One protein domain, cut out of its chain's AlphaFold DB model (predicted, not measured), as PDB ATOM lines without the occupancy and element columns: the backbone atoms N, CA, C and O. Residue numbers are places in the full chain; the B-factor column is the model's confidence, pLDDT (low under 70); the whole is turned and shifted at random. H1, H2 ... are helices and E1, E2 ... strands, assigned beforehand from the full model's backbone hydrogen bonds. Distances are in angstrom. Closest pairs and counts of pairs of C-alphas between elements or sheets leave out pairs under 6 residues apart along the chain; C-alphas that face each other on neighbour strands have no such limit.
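Overview. This is residues 12 to 71 of the 71 residues of an uncharacterized protein of Acinetobacter baumannii (strain AB307-0294) (UniProt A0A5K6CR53). A small, strongly twisted sheet of three strands has one long helix, H1, over one of its faces, and the helix runs on far past the sheet as a free arm. The first part of H1, residues 41 to 52, packs on the sheet, while residues 53 to 71, of which 53 to 69 belong to H1, stick out and make much of the length. The printed part has 60 residues with three named strands and then one named helix, E1 E2 E3 H1; the sheet's order is E1, E2, E3, antiparallel throughout, and the class is mixed, helices and strands. The whole is loose, with a radius of gyration of the C-alphas of 15.1 A, and a rod in outline, spanning 53 by 24 by 10 A.

Along the chain. Begin with E2, residues 19 to 25: find C-alpha 19 at (209.834, 164.600, 168.385), from which the strand runs 18.7 A to C-alpha 25. E1 is residues 12 to 16, 12.2 A long, and begins at C-alpha 12 at (206.934, 163.930, 154.866). E3, residues 32 to 38, covers 16.9 A. Look next at residues 41 to 69, which are H1, 42.4 A from first to last C-alpha; it ends at C-alpha 69 at (203.595, 188.030, 130.527).

Arrangement. Start at E2, the inner strand, with the edge strands E1 and E3 as its neighbours. The three form a meander, each strand the antiparallel neighbour of the one before. E1 and E2 are a hairpin at 141 degrees; look at N 14 and O 21, 2.9 A apart and within hydrogen-bond range. E2 and E3 are a hairpin at 146 degrees, where N 38 and O 20 are within hydrogen-bond range at 2.8 A. H1 is on one face of this sheet, which gives two layers, a helix layer and a strand layer, and its height over the sheet is 9.6 A. It lies over E2 and, only just, over E3, on which 3 of its C-alphas fall. It runs along the strands, at 19 degrees to E2 on the local plane. Find Ala 44 of H1: its C-alpha is 5.9 A from that of Val 22, the closest C-alphas of H1 and E2. In H1, 24 of 25 O i to N i+4 pairs are within hydrogen-bond range.

Size, cuts and confidence. The two C-alphas farthest apart, those of Arg 18 and Val 71, are 52.9 A from each other. Without residues 53 to 71, which stand free, the body spans 29 by 23 by 10 A. The printed part has no cut, and no link is long: E1 to E2 and E3 to H1 are tight, E2 to E3 is short. The mean pLDDT of the printed part is 90.1; look for low confidence, under 70, at residues 69 to 71, where the chain ends.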
ATOM      1  N   GLN A  12     207.008 165.177 154.102       91.56
ATOM      2  CA  GLN A  12     206.934 163.930 154.866       91.56
ATOM      3  C   GLN A  12     206.880 164.193 156.366       91.56
ATOM      4  O   GLN A  12     207.491 165.122 156.871       91.56
ATOM      5  N   VAL A  13     206.205 163.314 157.103       92.81
ATOM      6  CA  VAL A  13     206.174 163.359 158.568       92.81
ATOM      7  C   VAL A  13     206.995 162.201 159.120       92.81
ATOM      8  O   VAL A  13     206.690 161.037 158.844       92.81
ATOM      9  N   ARG A  14     208.022 162.496 159.922       93.44
ATOM     10  CA  ARG A  14     208.872 161.483 160.571       93.44
ATOM     11  C   ARG A  14     209.059 161.762 162.055       93.44
ATOM     12  O   ARG A  14     208.957 162.894 162.508       93.44
ATOM     13  N   ARG A  15     209.351 160.708 162.821       94.44
ATOM     14  CA  ARG A  15     209.718 160.827 164.236       94.44
ATOM     15  C   ARG A  15     211.236 160.754 164.372       94.44
ATOM     16  O   ARG A  15     211.826 159.755 163.973       94.44
ATOM     17  N   ILE A  16     211.851 161.792 164.933       93.75
ATOM     18  CA  ILE A  16     213.306 161.918 165.113       93.75
ATOM     19  C   ILE A  16     213.545 162.421 166.538       93.75
ATOM     20  O   ILE A  16     212.911 163.384 166.958       93.75
ATOM     21  N   ASN A  17     214.416 161.757 167.304       91.94
ATOM     22  CA  ASN A  17     214.731 162.120 168.696       91.94
ATOM     23  C   ASN A  17     213.481 162.357 169.566       91.94
ATOM     24  O   ASN A  17     213.376 163.335 170.296       91.94
ATOM     25  N   ARG A  18     212.506 161.438 169.468       90.50
ATOM     26  CA  ARG A  18     211.208 161.453 170.179       90.50
ATOM     27  C   ARG A  18     210.250 162.588 169.790       90.50
ATOM     28  O   ARG A  18     209.104 162.529 170.230       90.50
ATOM     29  N   GLN A  19     210.651 163.508 168.920       93.94
ATOM     30  CA  GLN A  19     209.834 164.600 168.385       93.94
ATOM     31  C   GLN A  19     209.302 164.256 166.992       93.94
ATOM     32  O   GLN A  19     209.876 163.425 166.280       93.94
ATOM     33  N   TRP A  20     208.190 164.878 166.605       96.12
ATOM     34  CA  TRP A  20     207.647 164.758 165.257       96.12
ATOM     35  C   TRP A  20     208.151 165.914 164.405       96.12
ATOM     36  O   TRP A  20     208.134 167.060 164.837       96.12
ATOM     37  N   TRP A  21     208.603 165.591 163.203       96.25
ATOM     38  CA  TRP A  21     209.162 166.537 162.254       96.25
ATOM     39  C   TRP A  21     208.383 166.479 160.950       96.25
ATOM     40  O   TRP A  21     208.098 165.385 160.448       96.25
ATOM     41  N   VAL A  22     208.094 167.652 160.399       95.06
ATOM     42  CA  VAL A  22     207.743 167.821 158.993       95.06
ATOM     43  C   VAL A  22     209.041 168.037 158.228       95.06
ATOM     44  O   VAL A  22     209.832 168.926 158.540       95.06
ATOM     45  N   LEU A  23     209.283 167.167 157.260       95.06
ATOM     46  CA  LEU A  23     210.432 167.200 156.376       95.06
ATOM     47  C   LEU A  23     209.972 167.667 155.007       95.06
ATOM     48  O   LEU A  23     209.016 167.110 154.467       95.06
ATOM     49  N   GLU A  24     210.670 168.634 154.438       94.75
ATOM     50  CA  GLU A  24     210.455 169.055 153.063       94.75
ATOM     51  C   GLU A  24     211.479 168.369 152.163       94.75
ATOM     52  O   GLU A  24     212.673 168.350 152.454       94.75
ATOM     53  N   LYS A  25     211.004 167.777 151.071       93.25
ATOM     54  CA  LYS A  25     211.846 167.238 150.016       93.25
ATOM     55  C   LYS A  25     212.175 168.354 149.040       93.25
ATOM     56  O   LYS A  25     211.280 168.968 148.452       93.25
ATOM     57  N   ASP A  26     213.453 168.582 148.821       90.81
ATOM     58  CA  ASP A  26     213.895 169.306 147.646       90.81
ATOM     59  C   ASP A  26     213.774 168.378 146.426       90.81
ATOM     60  O   ASP A  26     214.306 167.267 146.410       90.81
ATOM     61  N   LEU A  27     212.999 168.806 145.428       86.06
ATOM     62  CA  LEU A  27     212.724 167.998 144.240       86.06
ATOM     63  C   LEU A  27     213.911 167.982 143.271       86.06
ATOM     64  O   LEU A  27     214.019 167.039 142.493       86.06
ATOM     65  N   GLU A  28     214.805 168.973 143.340       87.75
ATOM     66  CA  GLU A  28     215.984 169.052 142.473       87.75
ATOM     67  C   GLU A  28     217.105 168.148 142.987       87.75
ATOM     68  O   GLU A  28     217.662 167.342 142.243       87.75
ATOM     69  N   THR A  29     217.400 168.224 144.288       88.81
ATOM     70  CA  THR A  29     218.491 167.455 144.911       88.81
ATOM     71  C   THR A  29     218.051 166.110 145.494       88.81
ATOM     72  O   THR A  29     218.894 165.305 145.883       88.81
ATOM     73  N   ASN A  30     216.741 165.836 145.564       86.44
ATOM     74  CA  ASN A  30     216.143 164.691 146.269       86.44
ATOM     75  C   ASN A  30     216.507 164.593 147.767       86.44
ATOM     76  O   ASN A  30     216.280 163.553 148.394       86.44
ATOM     77  N   CYS A  31     217.024 165.666 148.363       90.44
ATOM     78  CA  CYS A  31     217.356 165.733 149.781       90.44
ATOM     79  C   CYS A  31     216.143 166.139 150.628       90.44
ATOM     80  O   CYS A  31     215.225 166.801 150.151       90.44
ATOM     81  N   TYR A  32     216.154 165.761 151.909       91.44
ATOM     82  CA  TYR A  32     215.140 166.179 152.877       91.44
ATOM     83  C   TYR A  32     215.722 167.194 153.858       91.44
ATOM     84  O   TYR A  32     216.713 166.908 154.532       91.44
ATOM     85  N   SER A  33     215.068 168.344 153.993       93.75
ATOM     86  CA  SER A  33     215.350 169.340 155.022       93.75
ATOM     87  C   SER A  33     214.316 169.255 156.146       93.75
ATOM     88  O   SER A  33     213.165 168.859 155.948       93.75
ATOM     89  N   LYS A  34     214.733 169.589 157.370       94.12
ATOM     90  CA  LYS A  34     213.812 169.730 158.501       94.12
ATOM     91  C   LYS A  34     213.110 171.076 158.375       94.12
ATOM     92  O   LYS A  34     213.777 172.098 158.470       94.12
ATOM     93  N   HIS A  35     211.800 171.047 158.169       91.81
ATOM     94  CA  HIS A  35     211.002 172.249 157.966       91.81
ATOM     95  C   HIS A  35     210.366 172.712 159.283       91.81
ATOM     96  O   HIS A  35     210.554 173.853 159.679       91.81
ATOM     97  N   GLU A  36     209.684 171.808 160.002       93.94
ATOM     98  CA  GLU A  36     208.948 172.164 161.226       93.94
ATOM     99  C   GLU A  36     209.016 171.059 162.291       93.94
ATOM    100  O   GLU A  36     208.978 169.864 161.965       93.94
ATOM    101  N   GLN A  37     209.080 171.449 163.568       94.94
ATOM    102  CA  GLN A  37     209.120 170.536 164.713       94.94
ATOM    103  C   GLN A  37     207.860 170.666 165.566       94.94
ATOM    104  O   GLN A  37     207.511 171.743 166.037       94.94
ATOM    105  N   VAL A  38     207.228 169.539 165.894       93.88
ATOM    106  CA  VAL A  38     206.003 169.532 166.700       93.88
ATOM    107  C   VAL A  38     205.947 168.395 167.716       93.88
ATOM    108  O   VAL A  38     206.600 167.351 167.606       93.88
ATOM    109  N   ALA A  39     205.115 168.598 168.737       91.62
ATOM    110  CA  ALA A  39     204.957 167.664 169.846       91.62
ATOM    111  C   ALA A  39     204.183 166.388 169.465       91.62
ATOM    112  O   ALA A  39     204.452 165.314 170.006       91.62
ATOM    113  N   THR A  40     203.226 166.473 168.534       93.31
ATOM    114  CA  THR A  40     202.329 165.353 168.201       93.31
ATOM    115  C   THR A  40     202.303 165.049 166.707       93.31
ATOM    116  O   THR A  40     202.447 165.932 165.867       93.31
ATOM    117  N   LYS A  41     202.053 163.778 166.365       92.62
ATOM    118  CA  LYS A  41     201.909 163.333 164.970       92.62
ATOM    119  C   LYS A  41     200.761 164.041 164.251       92.62
ATOM    120  O   LYS A  41     200.869 164.326 163.067       92.62
ATOM    121  N   THR A  42     199.658 164.288 164.958       92.56
ATOM    122  CA  THR A  42     198.467 164.935 164.394       92.56
ATOM    123  C   THR A  42     198.787 166.351 163.934       92.56
ATOM    124  O   THR A  42     198.472 166.688 162.802       92.56
ATOM    125  N   LEU A  43     199.479 167.137 164.768       93.12
ATOM    126  CA  LEU A  43     199.944 168.468 164.378       93.12
ATOM    127  C   LEU A  43     200.874 168.385 163.167       93.12
ATOM    128  O   LEU A  43     200.669 169.107 162.202       93.12
ATOM    129  N   ALA A  44     201.830 167.451 163.175       93.88
ATOM    130  CA  ALA A  44     202.778 167.300 162.070       93.88
ATOM    131  C   ALA A  44     202.070 166.987 160.748       93.88
ATOM    132  O   ALA A  44     202.434 167.518 159.707       93.88
ATOM    133  N   ASN A  45     201.051 166.126 160.793       92.94
ATOM    134  CA  ASN A  45     200.236 165.806 159.629       92.94
ATOM    135  C   ASN A  45     199.466 167.028 159.122       92.94
ATOM    136  O   ASN A  45     199.446 167.229 157.915       92.94
ATOM    137  N   ASN A  46     198.871 167.822 160.018       92.81
ATOM    138  CA  ASN A  46     198.130 169.026 159.635       92.81
ATOM    139  C   ASN A  46     199.053 170.036 158.947       92.81
ATOM    140  O   ASN A  46     198.797 170.388 157.805       92.81
ATOM    141  N   TYR A  47     200.186 170.379 159.571       94.44
ATOM    142  CA  TYR A  47     201.185 171.260 158.956       94.44
ATOM    143  C   TYR A  47     201.653 170.737 157.600       94.44
ATOM    144  O   TYR A  47     201.723 171.476 156.626       94.44
ATOM    145  N   ALA A  48     201.945 169.440 157.510       92.88
ATOM    146  CA  ALA A  48     202.398 168.851 156.261       92.88
ATOM    147  C   ALA A  48     201.317 168.843 155.167       92.88
ATOM    148  O   ALA A  48     201.681 168.769 153.998       92.88
ATOM    149  N   ASP A  49     200.028 168.863 155.511       91.81
ATOM    150  CA  ASP A  49     198.933 169.007 154.548       91.81
ATOM    151  C   ASP A  49     198.755 170.489 154.152       91.81
ATOM    152  O   ASP A  49     198.674 170.776 152.958       91.81
ATOM    153  N   ASP A  50     198.826 171.424 155.105       92.94
ATOM    154  CA  ASP A  50     198.752 172.874 154.855       92.94
ATOM    155  C   ASP A  50     199.884 173.348 153.922       92.94
ATOM    156  O   ASP A  50     199.648 174.058 152.943       92.94
ATOM    157  N   TYR A  51     201.119 172.888 154.154       94.06
ATOM    158  CA  TYR A  51     202.253 173.215 153.285       94.06
ATOM    159  C   TYR A  51     202.113 172.634 151.873       94.06
ATOM    160  O   TYR A  51     202.575 173.241 150.906       94.06
ATOM    161  N   ILE A  52     201.471 171.468 151.726       91.94
ATOM    162  CA  ILE A  52     201.180 170.900 150.402       91.94
ATOM    163  C   ILE A  52     200.185 171.788 149.653       91.94
ATOM    164  O   ILE A  52     200.406 172.083 148.476       91.94
ATOM    165  N   GLU A  53     199.109 172.215 150.315       91.56
ATOM    166  CA  GLU A  53     198.106 173.097 149.712       91.56
ATOM    167  C   GLU A  53     198.736 174.429 149.293       91.56
ATOM    168  O   GLU A  53     198.570 174.861 148.149       91.56
ATOM    169  N   GLN A  54     199.552 175.024 150.166       92.44
ATOM    170  CA  GLN A  54     200.272 176.259 149.867       92.44
ATOM    171  C   GLN A  54     201.244 176.096 148.688       92.44
ATOM    172  O   GLN A  54     201.309 176.963 147.816       92.44
ATOM    173  N   TYR A  55     201.975 174.981 148.622       91.94
ATOM    174  CA  TYR A  55     202.886 174.696 147.515       91.94
ATOM    175  C   TYR A  55     202.152 174.661 146.167       91.94
ATOM    176  O   TYR A  55     202.568 175.332 145.220       91.94
ATOM    177  N   TYR A  56     201.034 173.935 146.079       90.62
ATOM    178  CA  TYR A  56     200.264 173.859 144.836       90.62
ATOM    179  C   TYR A  56     199.569 175.177 144.482       90.62
ATOM    180  O   TYR A  56     199.514 175.533 143.304       90.62
ATOM    181  N   MET A  57     199.103 175.936 145.476       93.88
ATOM    182  CA  MET A  57     198.563 177.278 145.257       93.88
ATOM    183  C   MET A  57     199.623 178.213 144.659       93.88
ATOM    184  O   MET A  57     199.355 178.894 143.669       93.88
ATOM    185  N   ASN A  58     200.844 178.199 145.197       93.06
ATOM    186  CA  ASN A  58     201.947 179.012 144.685       93.06
ATOM    187  C   ASN A  58     202.333 178.618 143.254       93.06
ATOM    188  O   ASN A  58     202.511 179.496 142.409       93.06
ATOM    189  N   LEU A  59     202.411 177.315 142.959       90.94
ATOM    190  CA  LEU A  59     202.659 176.830 141.598       90.94
ATOM    191  C   LEU A  59     201.592 177.326 140.617       90.94
ATOM    192  O   LEU A  59     201.922 177.774 139.520       90.94
ATOM    193  N   TYR A  60     200.321 177.275 141.017       92.19
ATOM    194  CA  TYR A  60     199.222 177.761 140.191       92.19
ATOM    195  C   TYR A  60     199.337 179.265 139.913       92.19
ATOM    196  O   TYR A  60     199.244 179.685 138.760       92.19
ATOM    197  N   ILE A  61     199.603 180.078 140.939       93.25
ATOM    198  CA  ILE A  61     199.782 181.531 140.787       93.25
ATOM    199  C   ILE A  61     200.941 181.834 139.829       93.25
ATOM    200  O   ILE A  61     200.782 182.637 138.911       93.25
ATOM    201  N   GLN A  62     202.081 181.154 139.982       90.81
ATOM    202  CA  GLN A  62     203.237 181.330 139.097       90.81
ATOM    203  C   GLN A  62     202.914 181.001 137.634       90.81
ATOM    204  O   GLN A  62     203.382 181.694 136.731       90.81
ATOM    205  N   GLN A  63     202.103 179.970 137.381       89.62
ATOM    206  CA  GLN A  63     201.648 179.638 136.028       89.62
ATOM    207  C   GLN A  63     200.742 180.728 135.439       89.62
ATOM    208  O   GLN A  63     200.892 181.066 134.265       89.62
ATOM    209  N   GLN A  64     199.833 181.301 136.236       88.62
ATOM    210  CA  GLN A  64     198.954 182.384 135.776       88.62
ATOM    211  C   GLN A  64     199.735 183.661 135.451       88.62
ATOM    212  O   GLN A  64     199.484 184.278 134.418       88.62
ATOM    213  N   LEU A  65     200.713 184.026 136.286       88.25
ATOM    214  CA  LEU A  65     201.572 185.190 136.046       88.25
ATOM    215  C   LEU A  65     202.376 185.038 134.750       88.25
ATOM    216  O   LEU A  65     202.334 185.923 133.901       88.25
ATOM    217  N   LYS A  66     203.006 183.875 134.533       84.25
ATOM    218  CA  LYS A  66     203.727 183.590 133.281       84.25
ATOM    219  C   LYS A  66     202.833 183.683 132.049       84.25
ATOM    220  O   LYS A  66     203.276 184.152 131.009       84.25
ATOM    221  N   LYS A  67     201.577 183.242 132.153       80.88
ATOM    222  CA  LYS A  67     200.621 183.325 131.045       80.88
ATOM    223  C   LYS A  67     200.295 184.777 130.676       80.88
ATOM    224  O   LYS A  67     200.128 185.062 129.496       80.88
ATOM    225  N   LEU A  68     200.210 185.671 131.663       70.69
ATOM    226  CA  LEU A  68     199.956 187.100 131.447       70.69
ATOM    227  C   LEU A  68     201.145 187.820 130.798       70.69
ATOM    228  O   LEU A  68     200.925 188.704 129.984       70.69
ATOM    229  N   GLU A  69     202.381 187.432 131.114       69.00
ATOM    230  CA  GLU A  69     203.595 188.030 130.527       69.00
ATOM    231  C   GLU A  69     203.811 187.661 129.049       69.00
ATOM    232  O   GLU A  69     204.558 188.333 128.344       69.00
ATOM    233  N   THR A  70     203.184 186.580 128.578       63.97
ATOM    234  CA  THR A  70     203.317 186.087 127.194       63.97
ATOM    235  C   THR A  70     202.263 186.626 126.216       63.97
ATOM    236  O   THR A  70     202.275 186.216 125.054       63.97
ATOM    237  N   VAL A  71     201.345 187.488 126.671       54.53
ATOM    238  CA  VAL A  71     200.295 188.145 125.861       54.53
ATOM    239  C   VAL A  71     200.671 189.599 125.620       54.53
ATOM    240  O   VAL A  71     200.519 190.042 124.461       54.53
TER     241      VAL A  71